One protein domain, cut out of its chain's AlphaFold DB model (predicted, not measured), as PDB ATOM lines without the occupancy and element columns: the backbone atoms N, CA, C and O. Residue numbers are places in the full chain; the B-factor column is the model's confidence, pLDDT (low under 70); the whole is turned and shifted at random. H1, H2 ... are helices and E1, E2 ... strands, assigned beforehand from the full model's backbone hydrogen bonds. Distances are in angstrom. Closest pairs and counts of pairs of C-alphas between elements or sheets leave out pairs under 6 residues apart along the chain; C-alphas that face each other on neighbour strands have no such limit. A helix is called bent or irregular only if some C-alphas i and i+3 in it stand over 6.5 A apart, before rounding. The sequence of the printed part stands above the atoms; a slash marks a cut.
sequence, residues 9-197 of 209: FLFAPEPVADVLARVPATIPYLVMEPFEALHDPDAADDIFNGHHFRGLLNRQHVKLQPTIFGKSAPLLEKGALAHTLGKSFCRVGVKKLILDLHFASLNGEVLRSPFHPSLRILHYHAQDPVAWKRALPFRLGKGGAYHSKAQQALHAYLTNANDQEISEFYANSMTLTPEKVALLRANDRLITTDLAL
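Overview. This is residues 9 to 197 of the 209 residues of an uncharacterized protein of Rhodobacterales bacterium 17-64-5 (UniProt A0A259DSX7). A strongly twisted, branched sheet of six strands, E1, E2, E3, E4, E7 and E8, joins two ends of an elongated body. At one end are the short helix H1 and the small hairpin E5 and E6; at the other, H4 and H5 pack on the kinked helix H2, with H3 beside H4, while H6 covers E3 and E8. The 189 printed residues hold six named helices and eight named strands, in the order E1 H1 E2 E3 H2 E4 E5 E6 E7 H3 H4 H5 H6 E8, a mixed class. The whole is compact, with a radius of gyration of the C-alphas of 17.4 A, and spans 52 by 34 by 33 A.

Along the chain. E1, residues 9 to 11, begins at C-alpha 9 (-24.767, 46.909, -38.972). H1 is residues 16 to 21, E2 29 to 37 (25.3 A), E3 52 to 55 and H2 59 to 75 (15.6 A). E4 is residues 87 to 90, E5 97 to 99, E6 104 to 106 and E7 115 to 123 (15.6 A), which bends by 107 degrees at residue 118. H3 is residues 129 to 140 (15.9 A), H4 149 to 160 (17.6 A), H5 163 to 173 (15.3 A) and H6 178 to 186 (12.2 A). E8, residues 190 to 192, ends at C-alpha 192 (-26.274, 43.224, -26.059). H2, H3 and H4 are irregular: C-alphas 68 and 71 are 9.5 A apart, 134 and 137 7.3 A, 150 and 153 7.8 A.

Arrangement. E3 and E4 lie on one side of E2, E7 on the other. E2 is antiparallel to E4 (N 32 and O 87, 2.8 A) and to E3 (N 54 and O 36, 2.8 A), its hairpin partner, and parallel to E7 (N 35 and O 121, 2.8 A). E1 is antiparallel to E7 (N 122 and O 9, 2.8 A), and E8 to E3 (N 53 and O 191, 2.8 A). E5 and E6 form a hairpin (N 98 and O 105, 2.8 A). H1 only grazes the sheet with residues 16 to 20. H6 is on the sheet at a height of 9.7 A, over E8 and only just over E3, with 3 C-alphas. The hub H2 touches H5 with residues 68 to 73 alone (closest C-alphas Phe 69 and Asn 172, 5.0 A), at a shallow tilt of 18 degrees, opposite ways. H2 touches H4 with residues 74 to 75 alone (Leu 75 and Leu 154, 4.8 A), and only just touches H6 with residues 64 to 68 alone, with 3 pairs of C-alphas within 8 A (Ile 68 and Lys 180, 5.8 A). H3 only just touches H4 with residue 140 alone, with 3 such pairs (Leu 140 and His 155, 6.4 A). Every O i to N i+4 pair is within hydrogen-bond range in H1, H5 and H6; the counts are 6 of 8 in H3 and in H4 and 3 of 13 in H2, where 7 of 14 O i to N i+3 pairs are.

Size, cuts and confidence. The C-alphas of Ala 25 and Gln 164, the two farthest apart, are 52.5 A apart. The printed part has no cut. The links E2 to E3 and H2 to E4 are long. The mean pLDDT of the printed part is 93.4; residue 47 is under 70.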
ATOM      1  N   PHE A   9     -25.618  45.936 -39.651       95.94
ATOM      2  CA  PHE A   9     -24.767  46.909 -38.972       95.94
ATOM      3  C   PHE A   9     -23.438  46.292 -38.544       95.94
ATOM      4  O   PHE A   9     -23.387  45.232 -37.920       95.94
ATOM      5  N   LEU A  10     -22.340  46.981 -38.855       96.94
ATOM      6  CA  LEU A  10     -20.999  46.571 -38.446       96.94
ATOM      7  C   LEU A  10     -20.835  46.698 -36.929       96.94
ATOM      8  O   LEU A  10     -21.144  47.742 -36.354       96.94
ATOM      9  N   PHE A  11     -20.280  45.665 -36.295       97.31
ATOM     10  CA  PHE A  11     -19.981  45.675 -34.867       97.31
ATOM     11  C   PHE A  11     -18.591  45.100 -34.578       97.31
ATOM     12  O   PHE A  11     -18.257  43.968 -34.939       97.31
ATOM     13  N   ALA A  12     -17.773  45.906 -33.908       97.00
ATOM     14  CA  ALA A  12     -16.395  45.606 -33.554       97.00
ATOM     15  C   ALA A  12     -16.027  46.342 -32.250       97.00
ATOM     16  O   ALA A  12     -16.623  47.379 -31.957       97.00
ATOM     17  N   PRO A  13     -15.056  45.836 -31.466       94.06
ATOM     18  CA  PRO A  13     -14.627  46.472 -30.214       94.06
ATOM     19  C   PRO A  13     -13.853  47.783 -30.429       94.06
ATOM     20  O   PRO A  13     -13.550  48.489 -29.476       94.06
ATOM     21  N   GLU A  14     -13.508  48.094 -31.675       95.56
ATOM     22  CA  GLU A  14     -12.719  49.245 -32.099       95.56
ATOM     23  C   GLU A  14     -13.147  49.648 -33.524       95.56
ATOM     24  O   GLU A  14     -13.886  48.889 -34.171       95.56
ATOM     25  N   PRO A  15     -12.703  50.803 -34.051       96.69
ATOM     26  CA  PRO A  15     -13.035  51.208 -35.410       96.69
ATOM     27  C   PRO A  15     -12.672  50.122 -36.430       96.69
ATOM     28  O   PRO A  15     -11.547  49.629 -36.479       96.69
ATOM     29  N   VAL A  16     -13.625  49.762 -37.296       96.56
ATOM     30  CA  VAL A  16     -13.423  48.712 -38.312       96.56
ATOM     31  C   VAL A  16     -12.219  49.021 -39.207       96.56
ATOM     32  O   VAL A  16     -11.496  48.105 -39.594       96.56
ATOM     33  N   ALA A  17     -11.962  50.299 -39.494       95.94
ATOM     34  CA  ALA A  17     -10.789  50.730 -40.251       95.94
ATOM     35  C   ALA A  17      -9.469  50.275 -39.604       95.94
ATOM     36  O   ALA A  17      -8.594  49.778 -40.313       95.94
ATOM     37  N   ASP A  18      -9.358  50.352 -38.277       97.56
ATOM     38  CA  ASP A  18      -8.153  49.965 -37.537       97.56
ATOM     39  C   ASP A  18      -7.964  48.445 -37.543       97.56
ATOM     40  O   ASP A  18      -6.853  47.949 -37.755       97.56
ATOM     41  N   VAL A  19      -9.063  47.690 -37.408       96.44
ATOM     42  CA  VAL A  19      -9.049  46.226 -37.569       96.44
ATOM     43  C   VAL A  19      -8.539  45.849 -38.958       96.44
ATOM     44  O   VAL A  19      -7.648  45.010 -39.084       96.44
ATOM     45  N   LEU A  20      -9.070  46.486 -40.007       95.56
ATOM     46  CA  LEU A  20      -8.691  46.210 -41.392       95.56
ATOM     47  C   LEU A  20      -7.252  46.640 -41.712       95.56
ATOM     48  O   LEU A  20      -6.581  45.961 -42.488       95.56
ATOM     49  N   ALA A  21      -6.757  47.725 -41.110       95.44
ATOM     50  CA  ALA A  21      -5.393  48.211 -41.312       95.44
ATOM     51  C   ALA A  21      -4.331  47.221 -40.807       95.44
ATOM     52  O   ALA A  21      -3.247  47.128 -41.384       95.44
ATOM     53  N   ARG A  22      -4.645  46.442 -39.764       95.50
ATOM     54  CA  ARG A  22      -3.739  45.421 -39.209       95.50
ATOM     55  C   ARG A  22      -3.765  44.093 -39.960       95.50
ATOM     56  O   ARG A  22      -2.956  43.213 -39.674       95.50
ATOM     57  N   VAL A  23      -4.674  43.923 -40.917       94.88
ATOM     58  CA  VAL A  23      -4.788  42.681 -41.685       94.88
ATOM     59  C   VAL A  23      -3.662  42.623 -42.719       94.88
ATOM     60  O   VAL A  23      -3.566  43.534 -43.553       94.88
ATOM     61  N   PRO A  24      -2.838  41.553 -42.732       94.44
ATOM     62  CA  PRO A  24      -1.715  41.448 -43.655       94.44
ATOM     63  C   PRO A  24      -2.131  41.663 -45.111       94.44
ATOM     64  O   PRO A  24      -3.187  41.200 -45.552       94.44
ATOM     65  N   ALA A  25      -1.275  42.336 -45.885       91.44
ATOM     66  CA  ALA A  25      -1.533  42.641 -47.294       91.44
ATOM     67  C   ALA A  25      -1.811  41.385 -48.144       91.44
ATOM     68  O   ALA A  25      -2.567  41.445 -49.111       91.44
ATOM     69  N   THR A  26      -1.245  40.244 -47.742       91.88
ATOM     70  CA  THR A  26      -1.413  38.930 -48.374       91.88
ATOM     71  C   THR A  26      -2.776  38.290 -48.128       91.88
ATOM     72  O   THR A  26      -3.120  37.348 -48.834       91.88
ATOM     73  N   ILE A  27      -3.562  38.782 -47.165       94.00
ATOM     74  CA  ILE A  27      -4.929  38.322 -46.917       94.00
ATOM     75  C   ILE A  27      -5.878  39.174 -47.774       94.00
ATOM     76  O   ILE A  27      -6.034  40.375 -47.512       94.00
ATOM     77  N   PRO A  28      -6.502  38.598 -48.819       93.56
ATOM     78  CA  PRO A  28      -7.361  39.352 -49.731       93.56
ATOM     79  C   PRO A  28      -8.790  39.515 -49.197       93.56
ATOM     80  O   PRO A  28      -9.560  40.293 -49.760       93.56
ATOM     81  N   TYR A  29      -9.151  38.769 -48.150       94.06
ATOM     82  CA  TYR A  29     -10.532  38.505 -47.766       94.06
ATOM     83  C   TYR A  29     -10.669  38.179 -46.275       94.06
ATOM     84  O   TYR A  29      -9.854  37.435 -45.727       94.06
ATOM     85  N   LEU A  30     -11.727  38.687 -45.641       95.56
ATOM     86  CA  LEU A  30     -12.135  38.372 -44.268       95.56
ATOM     87  C   LEU A  30     -13.649  38.208 -44.193       95.56
ATOM     88  O   LEU A  30     -14.368  38.880 -44.930       95.56
ATOM     89  N   VAL A  31     -14.118  37.404 -43.239       96.62
ATOM     90  CA  VAL A  31     -15.549  37.181 -42.991       96.62
ATOM     91  C   VAL A  31     -15.929  37.694 -41.614       96.62
ATOM     92  O   VAL A  31     -15.245  37.417 -40.632       96.62
ATOM     93  N   MET A  32     -17.024  38.430 -41.543       97.38
ATOM     94  CA  MET A  32     -17.658  38.891 -40.315       97.38
ATOM     95  C   MET A  32     -18.647  37.835 -39.836       97.38
ATOM     96  O   MET A  32     -19.434  37.327 -40.636       97.38
ATOM     97  N   GLU A  33     -18.628  37.509 -38.545       97.38
ATOM     98  CA  GLU A  33     -19.594  36.563 -37.983       97.38
ATOM     99  C   GLU A  33     -20.997  37.199 -37.944       97.38
ATOM    100  O   GLU A  33     -21.130  38.316 -37.434       97.38
ATOM    101  N   PRO A  34     -22.048  36.530 -38.455       97.12
ATOM    102  CA  PRO A  34     -23.405  37.048 -38.361       97.12
ATOM    103  C   PRO A  34     -23.976  36.854 -36.955       97.12
ATOM    104  O   PRO A  34     -23.832  35.791 -36.343       97.12
ATOM    105  N   PHE A  35     -24.646  37.891 -36.468       98.00
ATOM    106  CA  PHE A  35     -25.406  37.908 -35.227       98.00
ATOM    107  C   PHE A  35     -26.800  38.464 -35.528       98.00
ATOM    108  O   PHE A  35     -26.926  39.613 -35.940       98.00
ATOM    109  N   GLU A  36     -27.851  37.669 -35.343       96.62
ATOM    110  CA  GLU A  36     -29.216  38.087 -35.687       96.62
ATOM    111  C   GLU A  36     -29.936  38.702 -34.486       96.62
ATOM    112  O   GLU A  36     -29.848  38.185 -33.369       96.62
ATOM    113  N   ALA A  37     -30.641  39.807 -34.718       96.31
ATOM    114  CA  ALA A  37     -31.440  40.484 -33.709       96.31
ATOM    115  C   ALA A  37     -32.593  39.584 -33.243       96.31
ATOM    116  O   ALA A  37     -33.310  38.992 -34.055       96.31
ATOM    117  N   LEU A  38     -32.769  39.490 -31.929       95.88
ATOM    118  CA  LEU A  38     -33.838  38.737 -31.289       95.88
ATOM    119  C   LEU A  38     -34.989  39.653 -30.881       95.88
ATOM    120  O   LEU A  38     -34.795  40.842 -30.630       95.88
ATOM    121  N   HIS A  39     -36.175  39.064 -30.782       94.94
ATOM    122  CA  HIS A  39     -37.344  39.721 -30.222       94.94
ATOM    123  C   HIS A  39     -37.258  39.707 -28.697       94.94
ATOM    124  O   HIS A  39     -37.204  38.636 -28.084       94.94
ATOM    125  N   ASP A  40     -37.248  40.895 -28.102       93.44
ATOM    126  CA  ASP A  40     -37.373  41.095 -26.663       93.44
ATOM    127  C   ASP A  40     -38.807  41.547 -26.348       93.44
ATOM    128  O   ASP A  40     -39.170  42.665 -26.718       93.44
ATOM    129  N   PRO A  41     -39.638  40.699 -25.711       91.06
ATOM    130  CA  PRO A  41     -41.029  41.037 -25.422       91.06
ATOM    131  C   PRO A  41     -41.176  42.138 -24.361       91.06
ATOM    132  O   PRO A  41     -42.252  42.725 -24.259       91.06
ATOM    133  N   ASP A  42     -40.126  42.407 -23.579       89.06
ATOM    134  CA  ASP A  42     -40.126  43.439 -22.539       89.06
ATOM    135  C   ASP A  42     -39.635  44.798 -23.076       89.06
ATOM    136  O   ASP A  42     -39.739  45.822 -22.391       89.06
ATOM    137  N   ALA A  43     -39.106  44.835 -24.304       85.38
ATOM    138  CA  ALA A  43     -38.710  46.074 -24.956       85.38
ATOM    139  C   ALA A  43     -39.940  46.875 -25.410       85.38
ATOM    140  O   ALA A  43     -40.971  46.326 -25.795       85.38
ATOM    141  N   ALA A  44     -39.826  48.207 -25.397       79.56
ATOM    142  CA  ALA A  44     -40.870  49.062 -25.951       79.56
ATOM    143  C   ALA A  44     -41.085  48.754 -27.444       79.56
ATOM    144  O   ALA A  44     -40.119  48.469 -28.156       79.56
ATOM    145  N   ASP A  45     -42.331  48.856 -27.913       75.38
ATOM    146  CA  ASP A  45     -42.678  48.619 -29.317       75.38
ATOM    147  C   ASP A  45     -42.043  49.690 -30.222       75.38
ATOM    148  O   ASP A  45     -42.502  50.833 -30.318       75.38
ATOM    149  N   ASP A  46     -40.920  49.320 -30.832       74.06
ATOM    150  CA  ASP A  46     -40.140  50.142 -31.742       74.06
ATOM    151  C   ASP A  46     -39.355  49.244 -32.703       74.06
ATOM    152  O   ASP A  46     -38.608  48.350 -32.295       74.06
ATOM    153  N   ILE A  47     -39.440  49.564 -33.992       67.12
ATOM    154  CA  ILE A  47     -38.697  48.908 -35.073       67.12
ATOM    155  C   ILE A  47     -37.169  48.918 -34.866       67.12
ATOM    156  O   ILE A  47     -36.463  48.127 -35.492       67.12
ATOM    157  N   PHE A  48     -36.656  49.798 -33.996       74.69
ATOM    158  CA  PHE A  48     -35.233  49.961 -33.692       74.69
ATOM    159  C   PHE A  48     -34.742  49.253 -32.414       74.69
ATOM    160  O   PHE A  48     -33.540  49.290 -32.148       74.69
ATOM    161  N   ASN A  49     -35.612  48.584 -31.646       70.25
ATOM    162  CA  ASN A  49     -35.287  48.088 -30.295       70.25
ATOM    163  C   ASN A  49     -34.694  46.670 -30.231       70.25
ATOM    164  O   ASN A  49     -34.572  46.082 -29.157       70.25
ATOM    165  N   GLY A  50     -34.265  46.106 -31.362       83.56
ATOM    166  CA  GLY A  50     -33.430  44.904 -31.337       83.56
ATOM    167  C   GLY A  50     -32.085  45.218 -30.677       83.56
ATOM    168  O   GLY A  50     -31.177  45.701 -31.349       83.56
ATOM    169  N   HIS A  51     -31.963  44.983 -29.369       92.38
ATOM    170  CA  HIS A  51     -30.736  45.224 -28.594       92.38
ATOM    171  C   HIS A  51     -29.931  43.954 -28.341       92.38
ATOM    172  O   HIS A  51     -28.744  44.012 -28.020       92.38
ATOM    173  N   HIS A  52     -30.579  42.805 -28.477       96.00
ATOM    174  CA  HIS A  52     -30.002  41.503 -28.219       96.00
ATOM    175  C   HIS A  52     -29.795  40.761 -29.529       96.00
ATOM    176  O   HIS A  52     -30.733  40.583 -30.301       96.00
ATOM    177  N   PHE A  53     -28.575  40.288 -29.759       97.62
ATOM    178  CA  PHE A  53     -28.209  39.603 -30.988       97.62
ATOM    179  C   PHE A  53     -27.596  38.244 -30.686       97.62
ATOM    180  O   PHE A  53     -26.664  38.139 -29.882       97.62
ATOM    181  N   ARG A  54     -28.100  37.202 -31.347       97.75
ATOM    182  CA  ARG A  54     -27.614  35.830 -31.207       97.75
ATOM    183  C   ARG A  54     -26.611  35.495 -32.297       97.75
ATOM    184  O   ARG A  54     -26.923  35.585 -33.480       97.75
ATOM    185  N   GLY A  55     -25.434  35.039 -31.885       97.56
ATOM    186  CA  GLY A  55     -24.436  34.471 -32.789       97.56
ATOM    187  C   GLY A  55     -24.732  33.013 -33.137       97.56
ATOM    188  O   GLY A  55     -25.508  32.333 -32.461       97.56
ATOM    189  N   LEU A  56     -24.055  32.496 -34.159       96.75
ATOM    190  CA  LEU A  56     -24.258  31.124 -34.625       96.75
ATOM    191  C   LEU A  56     -23.963  30.070 -33.542       96.75
ATOM    192  O   LEU A  56     -22.903  30.043 -32.904       96.75
ATOM    193  N   LEU A  57     -24.865  29.102 -33.411       95.94
ATOM    194  CA  LEU A  57     -24.693  27.909 -32.590       95.94
ATOM    195  C   LEU A  57     -23.970  26.817 -33.392       95.94
ATOM    196  O   LEU A  57     -24.550  25.798 -33.772       95.94
ATOM    197  N   ASN A  58     -22.684  27.071 -33.661       90.38
ATOM    198  CA  ASN A  58     -21.751  26.172 -34.351       90.38
ATOM    199  C   ASN A  58     -21.580  24.816 -33.634       90.38
ATOM    200  O   ASN A  58     -22.136  24.581 -32.566       90.38
ATOM    201  N   ARG A  59     -20.758  23.914 -34.192       89.94
ATOM    202  CA  ARG A  59     -20.558  22.537 -33.686       89.94
ATOM    203  C   ARG A  59     -20.306  22.451 -32.174       89.94
ATOM    204  O   ARG A  59     -20.800  21.528 -31.539       89.94
ATOM    205  N   GLN A  60     -19.581  23.408 -31.597       92.75
ATOM    206  CA  GLN A  60     -19.306  23.455 -30.155       92.75
ATOM    207  C   GLN A  60     -20.546  23.775 -29.293       92.75
ATOM    208  O   GLN A  60     -20.621  23.350 -28.147       92.75
ATOM    209  N   HIS A  61     -21.547  24.453 -29.860       94.75
ATOM    210  CA  HIS A  61     -22.790  24.866 -29.201       94.75
ATOM    211  C   HIS A  61     -23.988  23.972 -29.555       94.75
ATOM    212  O   HIS A  61     -25.094  24.228 -29.090       94.75
ATOM    213  N   VAL A  62     -23.812  22.939 -30.390       91.44
ATOM    214  CA  VAL A  62     -24.930  22.146 -30.939       91.44
ATOM    215  C   VAL A  62     -25.840  21.562 -29.852       91.44
ATOM    216  O   VAL A  62     -27.053  21.501 -30.024       91.44
ATOM    217  N   LYS A  63     -25.268  21.214 -28.693       94.12
ATOM    218  CA  LYS A  63     -26.004  20.681 -27.537       94.12
ATOM    219  C   LYS A  63     -26.958  21.693 -26.895       94.12
ATOM    220  O   LYS A  63     -27.872  21.278 -26.199       94.12
ATOM    221  N   LEU A  64     -26.758  22.992 -27.129       95.06
ATOM    222  CA  LEU A  64     -27.619  24.057 -26.613       95.06
ATOM    223  C   LEU A  64     -28.889  24.227 -27.452       95.06
ATOM    224  O   LEU A  64     -29.885  24.735 -26.949       95.06
ATOM    225  N   GLN A  65     -28.867  23.820 -28.727       95.69
ATOM    226  CA  GLN A  65     -29.966  24.085 -29.658       95.69
ATOM    227  C   GLN A  65     -31.313  23.504 -29.195       95.69
ATOM    228  O   GLN A  65     -32.293  24.243 -29.257       95.69
ATOM    229  N   PRO A  66     -31.410  22.256 -28.685       95.69
ATOM    230  CA  PRO A  66     -32.683  21.729 -28.189       95.69
ATOM    231  C   PRO A  66     -33.241  22.521 -27.003       95.69
ATOM    232  O   PRO A  66     -34.445  22.729 -26.931       95.69
ATOM    233  N   THR A  67     -32.385  23.003 -26.100       95.38
ATOM    234  CA  THR A  67     -32.813  23.831 -24.961       95.38
ATOM    235  C   THR A  67     -33.248  25.223 -25.417       95.38
ATOM    236  O   THR A  67     -34.265  25.730 -24.965       95.38
ATOM    237  N   ILE A  68     -32.512  25.837 -26.349       95.75
ATOM    238  CA  ILE A  68     -32.788  27.206 -26.809       95.75
ATOM    239  C   ILE A  68     -34.004  27.258 -27.747       95.75
ATOM    240  O   ILE A  68     -34.781  28.207 -27.674       95.75
ATOM    241  N   PHE A  69     -34.175  26.267 -28.626       96.50
ATOM    242  CA  PHE A  69     -35.185  26.286 -29.693       96.50
ATOM    243  C   PHE A  69     -36.291  25.244 -29.538       96.50
ATOM    244  O   PHE A  69     -37.218  25.221 -30.348       96.50
ATOM    245  N   GLY A  70     -36.200  24.342 -28.559       94.56
ATOM    246  CA  GLY A  70     -37.169  23.266 -28.379       94.56
ATOM    247  C   GLY A  70     -37.388  22.470 -29.668       94.56
ATOM    248  O   GLY A  70     -36.446  22.029 -30.331       94.56
ATOM    249  N   LYS A  71     -38.659  22.339 -30.059       93.06
ATOM    250  CA  LYS A  71     -39.083  21.623 -31.274       93.06
ATOM    251  C   LYS A  71     -38.584  22.265 -32.573       93.06
ATOM    252  O   LYS A  71     -38.521  21.581 -33.588       93.06
ATOM    253  N   SER A  72     -38.211  23.544 -32.551       95.94
ATOM    254  CA  SER A  72     -37.728  24.269 -33.730       95.94
ATOM    255  C   SER A  72     -36.237  24.049 -34.005       95.94
ATOM    256  O   SER A  72     -35.770  24.426 -35.076       95.94
ATOM    257  N   ALA A  73     -35.484  23.418 -33.092       95.62
ATOM    258  CA  ALA A  73     -34.041  23.200 -33.254       95.62
ATOM    259  C   ALA A  73     -33.653  22.526 -34.590       95.62
ATOM    260  O   ALA A  73     -32.746  23.027 -35.250       95.62
ATOM    261  N   PRO A  74     -34.341  21.461 -35.058       94.75
ATOM    262  CA  PRO A  74     -33.989  20.801 -36.318       94.75
ATOM    263  C   PRO A  74     -34.227  21.663 -37.567       94.75
ATOM    264  O   PRO A  74     -33.743  21.319 -38.641       94.75
ATOM    265  N   LEU A  75     -34.987  22.756 -37.442       95.69
ATOM    266  CA  LEU A  75     -35.321  23.654 -38.548       95.69
ATOM    267  C   LEU A  75     -34.268  24.755 -38.744       95.69
ATOM    268  O   LEU A  75     -34.274  25.414 -39.780       95.69
ATOM    269  N   LEU A  76     -33.382  24.973 -37.768       94.38
ATOM    270  CA  LEU A  76     -32.453  26.103 -37.743       94.38
ATOM    271  C   LEU A  76     -31.009  25.631 -37.899       94.38
ATOM    272  O   LEU A  76     -30.353  25.239 -36.929       94.38
ATOM    273  N   GLU A  77     -30.463  25.721 -39.112       93.31
ATOM    274  CA  GLU A  77     -29.047  25.421 -39.318       93.31
ATOM    275  C   GLU A  77     -28.175  26.374 -38.484       93.31
ATOM    276  O   GLU A  77     -28.258  27.596 -38.604       93.31
ATOM    277  N   LYS A  78     -27.330  25.800 -37.614       94.50
ATOM    278  CA  LYS A  78     -26.495  26.541 -36.649       94.50
ATOM    279  C   LYS A  78     -27.302  27.535 -35.798       94.50
ATOM    280  O   LYS A  78     -26.746  28.525 -35.332       94.50
ATOM    281  N   GLY A  79     -28.592  27.279 -35.578       94.25
ATOM    282  CA  GLY A  79     -29.443  28.153 -34.777       94.25
ATOM    283  C   GLY A  79     -29.682  29.542 -35.370       94.25
ATOM    284  O   GLY A  79     -29.905  30.469 -34.595       94.25
ATOM    285  N   ALA A  80     -29.587  29.688 -36.695       93.88
ATOM    286  CA  ALA A  80     -29.845  30.941 -37.395       93.88
ATOM    287  C   ALA A  80     -31.152  30.879 -38.190       93.88
ATOM    288  O   ALA A  80     -31.392  29.903 -38.906       93.88
ATOM    289  N   LEU A  81     -31.968  31.932 -38.102       94.31
ATOM    290  CA  LEU A  81     -33.114  32.133 -38.990       94.31
ATOM    291  C   LEU A  81     -32.710  32.898 -40.259       94.31
ATOM    292  O   LEU A  81     -33.285  32.677 -41.325       94.31
ATOM    293  N   ALA A  82     -31.740  33.805 -40.152       88.12
ATOM    294  CA  ALA A  82     -31.123  34.488 -41.287       88.12
ATOM    295  C   ALA A  82     -30.160  33.555 -42.063       88.12
ATOM    296  O   ALA A  82     -30.481  32.398 -42.340       88.12
ATOM    297  N   HIS A  83     -28.979  34.044 -42.453       88.00
ATOM    298  CA  HIS A  83     -27.953  33.252 -43.136       88.00
ATOM    299  C   HIS A  83     -26.770  32.930 -42.211       88.00
ATOM    300  O   HIS A  83     -26.419  33.685 -41.309       88.00
ATOM    301  N   THR A  84     -26.087  31.814 -42.477       92.62
ATOM    302  CA  THR A  84     -24.958  31.339 -41.654       92.62
ATOM    303  C   THR A  84     -23.582  31.735 -42.193       92.62
ATOM    304  O   THR A  84     -22.563  31.413 -41.581       92.62
ATOM    305  N   LEU A  85     -23.531  32.395 -43.355       91.31
ATOM    306  CA  LEU A  85     -22.282  32.698 -44.066       91.31
ATOM    307  C   LEU A  85     -21.566  33.960 -43.571       91.31
ATOM    308  O   LEU A  85     -20.366  34.082 -43.793       91.31
ATOM    309  N   GLY A  86     -22.278  34.883 -42.921       93.50
ATOM    310  CA  GLY A  86     -21.747  36.214 -42.626       93.50
ATOM    311  C   GLY A  86     -21.653  37.126 -43.854       93.50
ATOM    312  O   GLY A  86     -22.264  36.872 -44.898       93.50
ATOM    313  N   LYS A  87     -20.892  38.208 -43.696       95.38
ATOM    314  CA  LYS A  87     -20.566  39.178 -44.750       95.38
ATOM    315  C   LYS A  87     -19.066  39.355 -44.836       95.38
ATOM    316  O   LYS A  87     -18.349  39.118 -43.866       95.38
ATOM    317  N   SER A  88     -18.588  39.803 -45.989       95.25
ATOM    318  CA  SER A  88     -17.165  39.749 -46.291       95.25
ATOM    319  C   SER A  88     -16.561  41.104 -46.623       95.25
ATOM    320  O   SER A  88     -17.128  41.890 -47.385       95.25
ATOM    321  N   PHE A  89     -15.361  41.347 -46.097       96.19
ATOM    322  CA  PHE A  89     -14.480  42.410 -46.566       96.19
ATOM    323  C   PHE A  89     -13.491  41.849 -47.583       96.19
ATOM    324  O   PHE A  89     -12.859  40.824 -47.344       96.19
ATOM    325  N   CYS A  90     -13.316  42.564 -48.690       95.25
ATOM    326  CA  CYS A  90     -12.326  42.286 -49.724       95.25
ATOM    327  C   CYS A  90     -11.343  43.443 -49.881       95.25
ATOM    328  O   CYS A  90     -11.724  44.624 -49.826       95.25
ATOM    329  N   ARG A  91     -10.078  43.103 -50.136       94.06
ATOM    330  CA  ARG A  91      -9.039  44.064 -50.504       94.06
ATOM    331  C   ARG A  91      -9.292  44.586 -51.918       94.06
ATOM    332  O   ARG A  91      -9.498  43.817 -52.850       94.06
ATOM    333  N   VAL A  92      -9.276  45.905 -52.080       92.06
ATOM    334  CA  VAL A  92      -9.423  46.541 -53.399       92.06
ATOM    335  C   VAL A  92      -8.134  46.400 -54.214       92.06
ATOM    336  O   VAL A  92      -7.052  46.273 -53.647       92.06
ATOM    337  N   GLY A  93      -8.246  46.404 -55.544       91.75
ATOM    338  CA  GLY A  93      -7.094  46.325 -56.454       91.75
ATOM    339  C   GLY A  93      -6.495  44.924 -56.644       91.75
ATOM    340  O   GLY A  93      -5.565  44.763 -57.431       91.75
ATOM    341  N   VAL A  94      -7.030  43.892 -55.984       94.25
ATOM    342  CA  VAL A  94      -6.616  42.501 -56.213       94.25
ATOM    343  C   VAL A  94      -7.236  41.998 -57.518       94.25
ATOM    344  O   VAL A  94      -8.454  41.870 -57.645       94.25
ATOM    345  N   LYS A  95      -6.392  41.709 -58.511       95.12
ATOM    346  CA  LYS A  95      -6.828  41.210 -59.821       95.12
ATOM    347  C   LYS A  95      -7.597  39.889 -59.661       95.12
ATOM    348  O   LYS A  95      -7.124  38.990 -58.976       95.12
ATOM    349  N   LYS A  96      -8.743  39.764 -60.348       94.94
ATOM    350  CA  LYS A  96      -9.632  38.578 -60.331       94.94
ATOM    351  C   LYS A  96     -10.234  38.232 -58.957       94.94
ATOM    352  O   LYS A  96     -10.683  37.101 -58.779       94.94
ATOM    353  N   LEU A  97     -10.248  39.172 -58.010       95.75
ATOM    354  CA  LEU A  97     -11.065  39.070 -56.803       95.75
ATOM    355  C   LEU A  97     -12.463  39.622 -57.104       95.75
ATOM    356  O   LEU A  97     -12.594  40.779 -57.499       95.75
ATOM    357  N   ILE A  98     -13.487  38.796 -56.923       94.19
ATOM    358  CA  ILE A  98     -14.893  39.147 -57.135       94.19
ATOM    359  C   ILE A  98     -15.608  39.022 -55.794       94.19
ATOM    360  O   ILE A  98     -15.508  37.986 -55.140       94.19
ATOM    361  N   LEU A  99     -16.297  40.082 -55.375       93.44
ATOM    362  CA  LEU A  99     -17.140  40.082 -54.184       93.44
ATOM    363  C   LEU A  99     -18.592  39.818 -54.601       93.44
ATOM    364  O   LEU A  99     -19.149  40.599 -55.370       93.44
ATOM    365  N   ASP A 100     -19.178  38.755 -54.063       90.62
ATOM    366  CA  ASP A 100     -20.606  38.443 -54.133       90.62
ATOM    367  C   ASP A 100     -21.321  38.912 -52.848       90.62
ATOM    368  O   ASP A 100     -20.718  39.517 -51.958       90.62
ATOM    369  N   LEU A 101     -22.620  38.615 -52.721       88.06
ATOM    370  CA  LEU A 101     -23.457  39.074 -51.604       88.06
ATOM    371  C   LEU A 101     -22.948  38.638 -50.214       88.06
ATOM    372  O   LEU A 101     -23.025  39.412 -49.262       88.06
ATOM    373  N   HIS A 102     -22.447  37.404 -50.083       89.12
ATOM    374  CA  HIS A 102     -21.980  36.842 -48.801       89.12
ATOM    375  C   HIS A 102     -20.518  36.388 -48.816       89.12
ATOM    376  O   HIS A 102     -19.862  36.360 -47.775       89.12
ATOM    377  N   PHE A 103     -19.997  36.027 -49.984       90.00
ATOM    378  CA  PHE A 103     -18.670  35.448 -50.145       90.00
ATOM    379  C   PHE A 103     -17.897  36.194 -51.227       90.00
ATOM    380  O   PHE A 103     -18.415  37.094 -51.881       90.00
ATOM    381  N   ALA A 104     -16.640  35.819 -51.409       93.56
ATOM    382  CA  ALA A 104     -15.834  36.295 -52.517       93.56
ATOM    383  C   ALA A 104     -15.212  35.112 -53.247       93.56
ATOM    384  O   ALA A 104     -15.055  34.033 -52.673       93.56
ATOM    385  N   SER A 105     -14.826  35.322 -54.498       95.19
ATOM    386  CA  SER A 105     -14.040  34.369 -55.269       95.19
ATOM    387  C   SER A 105     -12.746  35.000 -55.768       95.19
ATOM    388  O   SER A 105     -12.700  36.186 -56.092       95.19
ATOM    389  N   LEU A 106     -11.675  34.211 -55.819       95.69
ATOM    390  CA  LEU A 106     -10.383  34.605 -56.370       95.69
ATOM    391  C   LEU A 106     -10.005  33.619 -57.468       95.69
ATOM    392  O   LEU A 106      -9.979  32.417 -57.237       95.69
ATOM    393  N   ASN A 107      -9.714  34.123 -58.668       95.69
ATOM    394  CA  ASN A 107      -9.431  33.280 -59.838       95.69
ATOM    395  C   ASN A 107     -10.551  32.266 -60.158       95.69
ATOM    396  O   ASN A 107     -10.281  31.200 -60.698       95.69
ATOM    397  N   GLY A 108     -11.806  32.612 -59.849       94.25
ATOM    398  CA  GLY A 108     -12.965  31.737 -60.058       94.25
ATOM    399  C   GLY A 108     -13.217  30.730 -58.932       94.25
ATOM    400  O   GLY A 108     -14.211  30.012 -58.985       94.25
ATOM    401  N   GLU A 109     -12.377  30.693 -57.895       95.50
ATOM    402  CA  GLU A 109     -12.558  29.806 -56.744       95.50
ATOM    403  C   GLU A 109     -13.154  30.557 -55.553       95.50
ATOM    404  O   GLU A 109     -12.662  31.617 -55.170       95.50
ATOM    405  N   VAL A 110     -14.207  30.002 -54.946       94.19
ATOM    406  CA  VAL A 110     -14.846  30.589 -53.757       94.19
ATOM    407  C   VAL A 110     -13.880  30.554 -52.576       94.19
ATOM    408  O   VAL A 110     -13.448  29.487 -52.135       94.19
ATOM    409  N   LEU A 111     -13.599  31.726 -52.017       92.81
ATOM    410  CA  LEU A 111     -12.781  31.875 -50.828       92.81
ATOM    411  C   LEU A 111     -13.543  31.389 -49.597       92.81
ATOM    412  O   LEU A 111     -14.707  31.724 -49.375       92.81
ATOM    413  N   ARG A 112     -12.852  30.618 -48.760       89.19
ATOM    414  CA  ARG A 112     -13.349  30.180 -47.456       89.19
ATOM    415  C   ARG A 112     -12.348  30.591 -46.396       89.19
ATOM    416  O   ARG A 112     -11.173  30.256 -46.486       89.19
ATOM    417  N   SER A 113     -12.828  31.313 -45.396       89.62
ATOM    418  CA  SER A 113     -12.036  31.746 -44.251       89.62
ATOM    419  C   SER A 113     -12.893  31.592 -42.996       89.62
ATOM    420  O   SER A 113     -14.115  31.753 -43.093       89.62
ATOM    421  N   PRO A 114     -12.307  31.254 -41.835       93.06
ATOM    422  CA  PRO A 114     -13.017  31.393 -40.573       93.06
ATOM    423  C   PRO A 114     -13.477  32.843 -40.369       93.06
ATOM    424  O   PRO A 114     -12.947  33.781 -40.973       93.06
ATOM    425  N   PHE A 115     -14.456  33.030 -39.486       96.25
ATOM    426  CA  PHE A 115     -14.839  34.372 -39.076       96.25
ATOM    427  C   PHE A 115     -13.668  35.077 -38.400       96.25
ATOM    428  O   PHE A 115     -12.942  34.489 -37.595       96.25
ATOM    429  N   HIS A 116     -13.501  36.355 -38.719       96.69
ATOM    430  CA  HIS A 116     -12.545  37.198 -38.035       96.69
ATOM    431  C   HIS A 116     -12.997  37.376 -36.576       96.69
ATOM    432  O   HIS A 116     -14.139  37.776 -36.342       96.69
ATOM    433  N   PRO A 117     -12.120  37.146 -35.584       94.75
ATOM    434  CA  PRO A 117     -12.517  37.069 -34.177       94.75
ATOM    435  C   PRO A 117     -13.110  38.374 -33.639       94.75
ATOM    436  O   PRO A 117     -13.887  38.338 -32.692       94.75
ATOM    437  N   SER A 118     -12.766  39.517 -34.240       95.88
ATOM    438  CA  SER A 118     -13.220  40.840 -33.791       95.88
ATOM    439  C   SER A 118     -14.347  41.458 -34.627       95.88
ATOM    440  O   SER A 118     -14.837  42.521 -34.251       95.88
ATOM    441  N   LEU A 119     -14.758  40.846 -35.743       97.69
ATOM    442  CA  LEU A 119     -15.734  41.460 -36.651       97.69
ATOM    443  C   LEU A 119     -17.054  40.701 -36.648       97.69
ATOM    444  O   LEU A 119     -17.090  39.491 -36.875       97.69
ATOM    445  N   ARG A 120     -18.135  41.441 -36.427       97.81
ATOM    446  CA  ARG A 120     -19.499  40.932 -36.423       97.81
ATOM    447  C   ARG A 120     -20.356  41.789 -37.335       97.81
ATOM    448  O   ARG A 120     -20.100  42.985 -37.490       97.81
ATOM    449  N   ILE A 121     -21.368  41.161 -37.912       97.50
ATOM    450  CA  ILE A 121     -22.441  41.844 -38.616       97.50
ATOM    451  C   ILE A 121     -23.744  41.576 -37.866       97.50
ATOM    452  O   ILE A 121     -24.125  40.426 -37.660       97.50
ATOM    453  N   LEU A 122     -24.368  42.645 -37.377       97.44
ATOM    454  CA  LEU A 122     -25.624  42.601 -36.640       97.44
ATOM    455  C   LEU A 122     -26.772  42.713 -37.638       97.44
ATOM    456  O   LEU A 122     -26.856  43.720 -38.337       97.44
ATOM    457  N   HIS A 123     -27.634  41.702 -37.713       95.88
ATOM    458  CA  HIS A 123     -28.667  41.605 -38.744       95.88
ATOM    459  C   HIS A 123     -30.079  41.707 -38.161       95.88
ATOM    460  O   HIS A 123     -30.500  40.863 -37.366       95.88
ATOM    461  N   TYR A 124     -30.825  42.727 -38.583       94.62
ATOM    462  CA  TYR A 124     -32.228  42.946 -38.225       94.62
ATOM    463  C   TYR A 124     -33.163  42.235 -39.205       94.62
ATOM    464  O   TYR A 124     -33.756  42.837 -40.096       94.62
ATOM    465  N   HIS A 125     -33.297  40.921 -39.033       92.31
ATOM    466  CA  HIS A 125     -34.079  40.081 -39.943       92.31
ATOM    467  C   HIS A 125     -35.510  39.806 -39.470       92.31
ATOM    468  O   HIS A 125     -36.445  39.785 -40.275       92.31
ATOM    469  N   ALA A 126     -35.675  39.518 -38.177       94.06
ATOM    470  CA  ALA A 126     -36.907  38.955 -37.622       94.06
ATOM    471  C   ALA A 126     -37.163  39.346 -36.156       94.06
ATOM    472  O   ALA A 126     -37.886  38.647 -35.457       94.06
ATOM    473  N   GLN A 127     -36.579  40.445 -35.684       93.31
ATOM    474  CA  GLN A 127     -36.752  40.982 -34.328       93.31
ATOM    475  C   GLN A 127     -38.168  41.499 -34.039       93.31
ATOM    476  O   GLN A 127     -38.566  41.563 -32.883       93.31
ATOM    477  N   ASP A 128     -38.913  41.870 -35.084       92.50
ATOM    478  CA  ASP A 128     -40.309  42.303 -34.994       92.50
ATOM    479  C   ASP A 128     -41.216  41.147 -35.463       92.50
ATOM    480  O   ASP A 128     -41.182  40.796 -36.653       92.50
ATOM    481  N   PRO A 129     -42.026  40.545 -34.569       92.38
ATOM    482  CA  PRO A 129     -42.894  39.419 -34.910       92.38
ATOM    483  C   PRO A 129     -43.943  39.770 -35.962       92.38
ATOM    484  O   PRO A 129     -44.236  38.959 -36.847       92.38
ATOM    485  N   VAL A 130     -44.516  40.971 -35.882       92.00
ATOM    486  CA  VAL A 130     -45.608  41.414 -36.751       92.00
ATOM    487  C   VAL A 130     -45.065  41.685 -38.149       92.00
ATOM    488  O   VAL A 130     -45.609  41.181 -39.138       92.00
ATOM    489  N   ALA A 131     -43.961  42.429 -38.248       92.50
ATOM    490  CA  ALA A 131     -43.315  42.698 -39.527       92.50
ATOM    491  C   ALA A 131     -42.768  41.418 -40.168       92.50
ATOM    492  O   ALA A 131     -42.947  41.222 -41.374       92.50
ATOM    493  N   TRP A 132     -42.158  40.526 -39.378       94.38
ATOM    494  CA  TRP A 132     -41.670  39.240 -39.868       94.38
ATOM    495  C   TRP A 132     -42.808  38.383 -40.427       94.38
ATOM    496  O   TRP A 132     -42.723  37.959 -41.583       94.38
ATOM    497  N   LYS A 133     -43.896  38.197 -39.665       95.00
ATOM    498  CA  LYS A 133     -45.051  37.393 -40.091       95.00
ATOM    499  C   LYS A 133     -45.695  37.957 -41.356       95.00
ATOM    500  O   LYS A 133     -45.974  37.207 -42.287       95.00
ATOM    501  N   ARG A 134     -45.856  39.281 -41.447       95.00
ATOM    502  CA  ARG A 134     -46.366  39.959 -42.653       95.00
ATOM    503  C   ARG A 134     -45.479  39.728 -43.881       95.00
ATOM    504  O   ARG A 134     -45.990  39.642 -44.993       95.00
ATOM    505  N   ALA A 135     -44.164  39.627 -43.694       94.25
ATOM    506  CA  ALA A 135     -43.207  39.399 -44.775       94.25
ATOM    507  C   ALA A 135     -43.059  37.917 -45.175       94.25
ATOM    508  O   ALA A 135     -42.451  37.634 -46.210       94.25
ATOM    509  N   LEU A 136     -43.592  36.966 -44.396       95.31
ATOM    510  CA  LEU A 136     -43.419  35.528 -44.638       95.31
ATOM    511  C   LEU A 136     -43.808  35.066 -46.051       95.31
ATOM    512  O   LEU A 136     -42.989  34.369 -46.653       95.31
ATOM    513  N   PRO A 137     -44.962  35.466 -46.631       93.88
ATOM    514  CA  PRO A 137     -45.327  35.030 -47.980       93.88
ATOM    515  C   PRO A 137     -44.274  35.408 -49.027       93.88
ATOM    516  O   PRO A 137     -43.957  34.614 -49.909       93.88
ATOM    517  N   PHE A 138     -43.678  36.598 -48.899       93.31
ATOM    518  CA  PHE A 138     -42.586  37.034 -49.768       93.31
ATOM    519  C   PHE A 138     -41.293  36.253 -49.493       93.31
ATOM    520  O   PHE A 138     -40.634  35.804 -50.426       93.31
ATOM    521  N   ARG A 139     -40.938  36.040 -48.219       92.50
ATOM    522  CA  ARG A 139     -39.705  35.332 -47.822       92.50
ATOM    523  C   ARG A 139     -39.682  33.857 -48.246       92.50
ATOM    524  O   ARG A 139     -38.591  33.328 -48.460       92.50
ATOM    525  N   LEU A 140     -40.854  33.225 -48.346       93.81
ATOM    526  CA  LEU A 140     -41.053  31.843 -48.810       93.81
ATOM    527  C   LEU A 140     -41.277  31.735 -50.329       93.81
ATOM    528  O   LEU A 140     -41.262  30.627 -50.873       93.81
ATOM    529  N   GLY A 141     -41.532  32.859 -51.003       89.75
ATOM    530  CA  GLY A 141     -41.724  32.937 -52.448       89.75
ATOM    531  C   GLY A 141     -40.398  33.006 -53.206       89.75
ATOM    532  O   GLY A 141     -39.392  33.468 -52.683       89.75
ATOM    533  N   LYS A 142     -40.391  32.573 -54.473       82.19
ATOM    534  CA  LYS A 142     -39.181  32.453 -55.310       82.19
ATOM    535  C   LYS A 142     -38.256  33.680 -55.206       82.19
ATOM    536  O   LYS A 142     -38.630  34.774 -55.611       82.19
ATOM    537  N   GLY A 143     -37.025  33.457 -54.742       75.56
ATOM    538  CA  GLY A 143     -36.019  34.513 -54.562       75.56
ATOM    539  C   GLY A 143     -36.045  35.192 -53.187       75.56
ATOM    540  O   GLY A 143     -35.268  36.114 -52.965       75.56
ATOM    541  N   GLY A 144     -36.903  34.738 -52.268       82.75
ATOM    542  CA  GLY A 144     -36.953  35.195 -50.884       82.75
ATOM    543  C   GLY A 144     -35.799  34.683 -50.011       82.75
ATOM    544  O   GLY A 144     -34.895  33.968 -50.450       82.75
ATOM    545  N   ALA A 145     -35.847  35.032 -48.725       83.06
ATOM    546  CA  ALA A 145     -34.767  34.767 -47.775       83.06
ATOM    547  C   ALA A 145     -34.606  33.285 -47.370       83.06
ATOM    548  O   ALA A 145     -33.568  32.938 -46.811       83.06
ATOM    549  N   TYR A 146     -35.603  32.422 -47.618       88.88
ATOM    550  CA  TYR A 146     -35.633  31.030 -47.135       88.88
ATOM    551  C   TYR A 146     -35.532  29.989 -48.257       88.88
ATOM    552  O   TYR A 146     -36.220  28.979 -48.234       88.88
ATOM    553  N   HIS A 147     -34.679  30.218 -49.256       83.62
ATOM    554  CA  HIS A 147     -34.547  29.321 -50.417       83.62
ATOM    555  C   HIS A 147     -33.220  28.572 -50.508       83.62
ATOM    556  O   HIS A 147     -33.029  27.761 -51.416       83.62
ATOM    557  N   SER A 148     -32.282  28.835 -49.600       83.50
ATOM    558  CA  SER A 148     -31.010  28.120 -49.618       83.50
ATOM    559  C   SER A 148     -31.204  26.648 -49.239       83.50
ATOM    560  O   SER A 148     -32.120  26.290 -48.499       83.50
ATOM    561  N   LYS A 149     -30.297  25.777 -49.697       82.19
ATOM    562  CA  LYS A 149     -30.301  24.352 -49.320       82.19
ATOM    563  C   LYS A 149     -30.273  24.156 -47.794       82.19
ATOM    564  O   LYS A 149     -30.929  23.256 -47.285       82.19
ATOM    565  N   ALA A 150     -29.556  25.032 -47.089       82.75
ATOM    566  CA  ALA A 150     -29.475  25.096 -45.629       82.75
ATOM    567  C   ALA A 150     -30.838  25.316 -44.945       82.75
ATOM    568  O   ALA A 150     -31.074  24.856 -43.833       82.75
ATOM    569  N   GLN A 151     -31.759  26.001 -45.623       89.88
ATOM    570  CA  GLN A 151     -33.063  26.394 -45.092       89.88
ATOM    571  C   GLN A 151     -34.207  25.542 -45.653       89.88
ATOM    572  O   GLN A 151     -35.368  25.864 -45.427       89.88
ATOM    573  N   GLN A 152     -33.923  24.448 -46.367       90.69
ATOM    574  CA  GLN A 152     -34.970  23.650 -47.010       90.69
ATOM    575  C   GLN A 152     -35.981  23.074 -46.002       90.69
ATOM    576  O   GLN A 152     -37.179  23.070 -46.274       90.69
ATOM    577  N   ALA A 153     -35.520  22.634 -44.825       93.12
ATOM    578  CA  ALA A 153     -36.399  22.138 -43.763       93.12
ATOM    579  C   ALA A 153     -37.269  23.256 -43.162       93.12
ATOM    580  O   ALA A 153     -38.473  23.073 -42.990       93.12
ATOM    581  N   LEU A 154     -36.673  24.425 -42.901       95.25
ATOM    582  CA  LEU A 154     -37.383  25.624 -42.449       95.25
ATOM    583  C   LEU A 154     -38.458  26.048 -43.453       95.25
ATOM    584  O   LEU A 154     -39.601  26.283 -43.073       95.25
ATOM    585  N   HIS A 155     -38.084  26.134 -44.730       95.31
ATOM    586  CA  HIS A 155     -38.970  26.522 -45.823       95.31
ATOM    587  C   HIS A 155     -40.155  25.569 -45.935       95.31
ATOM    588  O   HIS A 155     -41.300  26.019 -45.941       95.31
ATOM    589  N   ALA A 156     -39.892  24.260 -45.945       95.00
ATOM    590  CA  ALA A 156     -40.935  23.244 -46.009       95.00
ATOM    591  C   ALA A 156     -41.883  23.321 -44.803       95.00
ATOM    592  O   ALA A 156     -43.097  23.252 -44.986       95.00
ATOM    593  N   TYR A 157     -41.350  23.506 -43.592       96.94
ATOM    594  CA  TYR A 157     -42.161  23.668 -42.387       96.94
ATOM    595  C   TYR A 157     -43.049  24.916 -42.472       96.94
ATOM    596  O   TYR A 157     -44.268  24.802 -42.421       96.94
ATOM    597  N   LEU A 158     -42.459  26.096 -42.686       96.69
ATOM    598  CA  LEU A 158     -43.192  27.367 -42.703       96.69
ATOM    599  C   LEU A 158     -44.184  27.486 -43.869       96.69
ATOM    600  O   LEU A 158     -45.171  28.199 -43.743       96.69
ATOM    601  N   THR A 159     -43.949  26.790 -44.985       96.00
ATOM    602  CA  THR A 159     -44.883  26.763 -46.127       96.00
ATOM    603  C   THR A 159     -46.177  26.012 -45.803       96.00
ATOM    604  O   THR A 159     -47.224  26.349 -46.347       96.00
ATOM    605  N   ASN A 160     -46.111  24.996 -44.940       96.56
ATOM    606  CA  ASN A 160     -47.260  24.150 -44.596       96.56
ATOM    607  C   ASN A 160     -47.857  24.472 -43.219       96.56
ATOM    608  O   ASN A 160     -48.901  23.925 -42.871       96.56
ATOM    609  N   ALA A 161     -47.192  25.327 -42.442       97.44
ATOM    610  CA  ALA A 161     -47.601  25.690 -41.097       97.44
ATOM    611  C   ALA A 161     -48.840  26.597 -41.104       97.44
ATOM    612  O   ALA A 161     -48.956  27.527 -41.904       97.44
ATOM    613  N   ASN A 162     -49.747  26.361 -40.162       97.50
ATOM    614  CA  ASN A 162     -50.840  27.278 -39.860       97.50
ATOM    615  C   ASN A 162     -50.369  28.450 -38.970       97.50
ATOM    616  O   ASN A 162     -49.230  28.505 -38.502       97.50
ATOM    617  N   ASP A 163     -51.268  29.398 -38.703       96.88
ATOM    618  CA  ASP A 163     -50.961  30.593 -37.911       96.88
ATOM    619  C   ASP A 163     -50.453  30.305 -36.491       96.88
ATOM    620  O   ASP A 163     -49.595  31.039 -35.987       96.88
ATOM    621  N   GLN A 164     -50.975  29.261 -35.847       97.44
ATOM    622  CA  GLN A 164     -50.547  28.846 -34.517       97.44
ATOM    623  C   GLN A 164     -49.133  28.262 -34.575       97.44
ATOM    624  O   GLN A 164     -48.271  28.683 -33.809       97.44
ATOM    625  N   GLU A 165     -48.864  27.368 -35.523       97.88
ATOM    626  CA  GLU A 165     -47.549  26.745 -35.716       97.88
ATOM    627  C   GLU A 165     -46.463  27.781 -36.040       97.88
ATOM    628  O   GLU A 165     -45.372  27.738 -35.473       97.88
ATOM    629  N   ILE A 166     -46.772  28.773 -36.883       97.94
ATOM    630  CA  ILE A 166     -45.872  29.902 -37.171       97.94
ATOM    631  C   ILE A 166     -45.563  30.697 -35.895       97.94
ATOM    632  O   ILE A 166     -44.412  31.073 -35.658       97.94
ATOM    633  N   SER A 167     -46.579  30.947 -35.066       97.00
ATOM    634  CA  SER A 167     -46.425  31.710 -33.822       97.00
ATOM    635  C   SER A 167     -45.602  30.938 -32.786       97.00
ATOM    636  O   SER A 167     -44.696  31.501 -32.171       97.00
ATOM    637  N   GLU A 168     -45.849  29.634 -32.638       97.19
ATOM    638  CA  GLU A 168     -45.071  28.740 -31.774       97.19
ATOM    639  C   GLU A 168     -43.613  28.641 -32.235       97.19
ATOM    640  O   GLU A 168     -42.688  28.747 -31.425       97.19
ATOM    641  N   PHE A 169     -43.386  28.492 -33.541       98.00
ATOM    642  CA  PHE A 169     -42.046  28.510 -34.116       98.00
ATOM    643  C   PHE A 169     -41.318  29.816 -33.794       98.00
ATOM    644  O   PHE A 169     -40.164  29.785 -33.363       98.00
ATOM    645  N   TYR A 170     -41.978  30.960 -33.975       97.44
ATOM    646  CA  TYR A 170     -41.376  32.262 -33.709       97.44
ATOM    647  C   TYR A 170     -41.033  32.448 -32.224       97.44
ATOM    648  O   TYR A 170     -39.922  32.864 -31.887       97.44
ATOM    649  N   ALA A 171     -41.943  32.074 -31.321       96.62
ATOM    650  CA  ALA A 171     -41.708  32.121 -29.879       96.62
ATOM    651  C   ALA A 171     -40.501  31.254 -29.469       96.62
ATOM    652  O   ALA A 171     -39.632  31.672 -28.695       96.62
ATOM    653  N   ASN A 172     -40.384  30.059 -30.049       96.31
ATOM    654  CA  ASN A 172     -39.276  29.149 -29.778       96.31
ATOM    655  C   ASN A 172     -37.942  29.643 -30.358       96.31
ATOM    656  O   ASN A 172     -36.906  29.531 -29.704       96.31
ATOM    657  N   SER A 173     -37.948  30.217 -31.560       96.06
ATOM    658  CA  SER A 173     -36.725  30.545 -32.303       96.06
ATOM    659  C   SER A 173     -36.201  31.962 -32.073       96.06
ATOM    660  O   SER A 173     -34.991  32.139 -31.933       96.06
ATOM    661  N   MET A 174     -37.079  32.963 -32.021       96.06
ATOM    662  CA  MET A 174     -36.696  34.380 -32.077       96.06
ATOM    663  C   MET A 174     -36.991  35.151 -30.797       96.06
ATOM    664  O   MET A 174     -36.317  36.143 -30.534       96.06
ATOM    665  N   THR A 175     -37.952  34.698 -29.990       95.81
ATOM    666  CA  THR A 175     -38.319  35.392 -28.748       95.81
ATOM    667  C   THR A 175     -37.365  35.039 -27.613       95.81
ATOM    668  O   THR A 175     -37.072  33.860 -27.363       95.81
ATOM    669  N   LEU A 176     -36.873  36.067 -26.928       95.00
ATOM    670  CA  LEU A 176     -36.026  35.935 -25.758       95.00
ATOM    671  C   LEU A 176     -36.809  35.502 -24.527       95.00
ATOM    672  O   LEU A 176     -37.950  35.884 -24.302       95.00
ATOM    673  N   THR A 177     -36.135  34.702 -23.710       95.94
ATOM    674  CA  THR A 177     -36.536  34.398 -22.341       95.94
ATOM    675  C   THR A 177     -35.313  34.584 -21.442       95.94
ATOM    676  O   THR A 177     -34.182  34.471 -21.937       95.94
ATOM    677  N   PRO A 178     -35.486  34.809 -20.128       95.81
ATOM    678  CA  PRO A 178     -34.358  34.908 -19.200       95.81
ATOM    679  C   PRO A 178     -33.403  33.705 -19.274       95.81
ATOM    680  O   PRO A 178     -32.184  33.870 -19.215       95.81
ATOM    681  N   GLU A 179     -33.941  32.502 -19.492       95.94
ATOM    682  CA  GLU A 179     -33.157  31.276 -19.680       95.94
ATOM    683  C   GLU A 179     -32.308  31.320 -20.960       95.94
ATOM    684  O   GLU A 179     -31.103  31.062 -20.910       95.94
ATOM    685  N   LYS A 180     -32.894  31.709 -22.104       96.56
ATOM    686  CA  LYS A 180     -32.145  31.852 -23.367       96.56
ATOM    687  C   LYS A 180     -31.053  32.910 -23.240       96.56
ATOM    688  O   LYS A 180     -29.942  32.685 -23.714       96.56
ATOM    689  N   VAL A 181     -31.339  34.033 -22.575       96.62
ATOM    690  CA  VAL A 181     -30.346  35.084 -22.307       96.62
ATOM    691  C   VAL A 181     -29.176  34.527 -21.499       96.62
ATOM    692  O   VAL A 181     -28.023  34.718 -21.890       96.62
ATOM    693  N   ALA A 182     -29.454  33.814 -20.405       97.06
ATOM    694  CA  ALA A 182     -28.423  33.222 -19.560       97.06
ATOM    695  C   ALA A 182     -27.559  32.212 -20.333       97.06
ATOM    696  O   ALA A 182     -26.331  32.304 -20.297       97.06
ATOM    697  N   LEU A 183     -28.184  31.304 -21.091       97.25
ATOM    698  CA  LEU A 183     -27.484  30.288 -21.881       97.25
ATOM    699  C   LEU A 183     -26.618  30.898 -22.984       97.25
ATOM    700  O   LEU A 183     -25.451  30.529 -23.126       97.25
ATOM    701  N   LEU A 184     -27.163  31.835 -23.763       97.81
ATOM    702  CA  LEU A 184     -26.421  32.476 -24.846       97.81
ATOM    703  C   LEU A 184     -25.254  33.305 -24.301       97.81
ATOM    704  O   LEU A 184     -24.157  33.241 -24.853       97.81
ATOM    705  N   ARG A 185     -25.457  34.035 -23.195       97.69
ATOM    706  CA  ARG A 185     -24.401  34.824 -22.545       97.69
ATOM    707  C   ARG A 185     -23.287  33.939 -21.989       97.69
ATOM    708  O   ARG A 185     -22.125  34.247 -22.213       97.69
ATOM    709  N   ALA A 186     -23.625  32.829 -21.332       97.44
ATOM    710  CA  ALA A 186     -22.643  31.895 -20.776       97.44
ATOM    711  C   ALA A 186     -21.768  31.199 -21.838       97.44
ATOM    712  O   ALA A 186     -20.769  30.578 -21.493       97.44
ATOM    713  N   ASN A 187     -22.146  31.285 -23.117       97.31
ATOM    714  CA  ASN A 187     -21.434  30.676 -24.241       97.31
ATOM    715  C   ASN A 187     -20.923  31.722 -25.250       97.31
ATOM    716  O   ASN A 187     -20.675  31.395 -26.411       97.31
ATOM    717  N   ASP A 188     -20.824  32.996 -24.853       96.44
ATOM    718  CA  ASP A 188     -20.375  34.105 -25.708       96.44
ATOM    719  C   ASP A 188     -21.175  34.251 -27.014       96.44
ATOM    720  O   ASP A 188     -20.656  34.734 -28.021       96.44
ATOM    721  N   ARG A 189     -22.431  33.787 -27.042       97.38
ATOM    722  CA  ARG A 189     -23.328  33.821 -28.211       97.38
ATOM    723  C   ARG A 189     -24.417  34.884 -28.106       97.38
ATOM    724  O   ARG A 189     -25.325  34.885 -28.932       97.38
ATOM    725  N   LEU A 190     -24.316  35.794 -27.137       97.81
ATOM    726  CA  LEU A 190     -25.196  36.954 -27.003       97.81
ATOM    727  C   LEU A 190     -24.385  38.248 -27.046       97.81
ATOM    728  O   LEU A 190     -23.534  38.473 -26.188       97.81
ATOM    729  N   ILE A 191     -24.706  39.125 -27.991       97.56
ATOM    730  CA  ILE A 191     -24.311  40.536 -27.947       97.56
ATOM    731  C   ILE A 191     -25.508  41.328 -27.433       97.56
ATOM    732  O   ILE A 191     -26.637  41.089 -27.849       97.56
ATOM    733  N   THR A 192     -25.271  42.252 -26.504       95.69
ATOM    734  CA  THR A 192     -26.274  43.224 -26.059       95.69
ATOM    735  C   THR A 192     -25.725  44.620 -26.295       95.69
ATOM    736  O   THR A 192     -24.706  44.974 -25.707       95.69
ATOM    737  N   THR A 193     -26.353  45.383 -27.186       94.69
ATOM    738  CA  THR A 193     -25.906  46.733 -27.540       94.69
ATOM    739  C   THR A 193     -27.071  47.607 -27.986       94.69
ATOM    740  O   THR A 193     -27.961  47.162 -28.707       94.69
ATOM    741  N   ASP A 194     -27.031  48.884 -27.610       91.94
ATOM    742  CA  ASP A 194     -27.886  49.912 -28.196       91.94
ATOM    743  C   ASP A 194     -27.151  50.581 -29.363       91.94
ATOM    744  O   ASP A 194     -26.096  51.194 -29.193       91.94
ATOM    745  N   LEU A 195     -27.693  50.435 -30.573       91.69
ATOM    746  CA  LEU A 195     -27.151  51.075 -31.770       91.69
ATOM    747  C   LEU A 195     -27.610  52.535 -31.918       91.69
ATOM    748  O   LEU A 195     -27.141  53.228 -32.830       91.69
ATOM    749  N   ALA A 196     -28.501  53.003 -31.037       90.81
ATOM    750  CA  ALA A 196     -29.114  54.323 -31.025       90.81
ATOM    751  C   ALA A 196     -29.739  54.699 -32.383       90.81
ATOM    752  O   ALA A 196     -29.673  55.858 -32.803       90.81
ATOM    753  N   LEU A 197     -30.318  53.717 -33.094       90.62
ATOM    754  CA  LEU A 197     -30.788  53.889 -34.475       90.62
ATOM    755  C   LEU A 197     -31.849  54.982 -34.574       90.62
ATOM    756  O   LEU A 197     -31.703  55.879 -35.397       90.62
TER     757      LEU A 197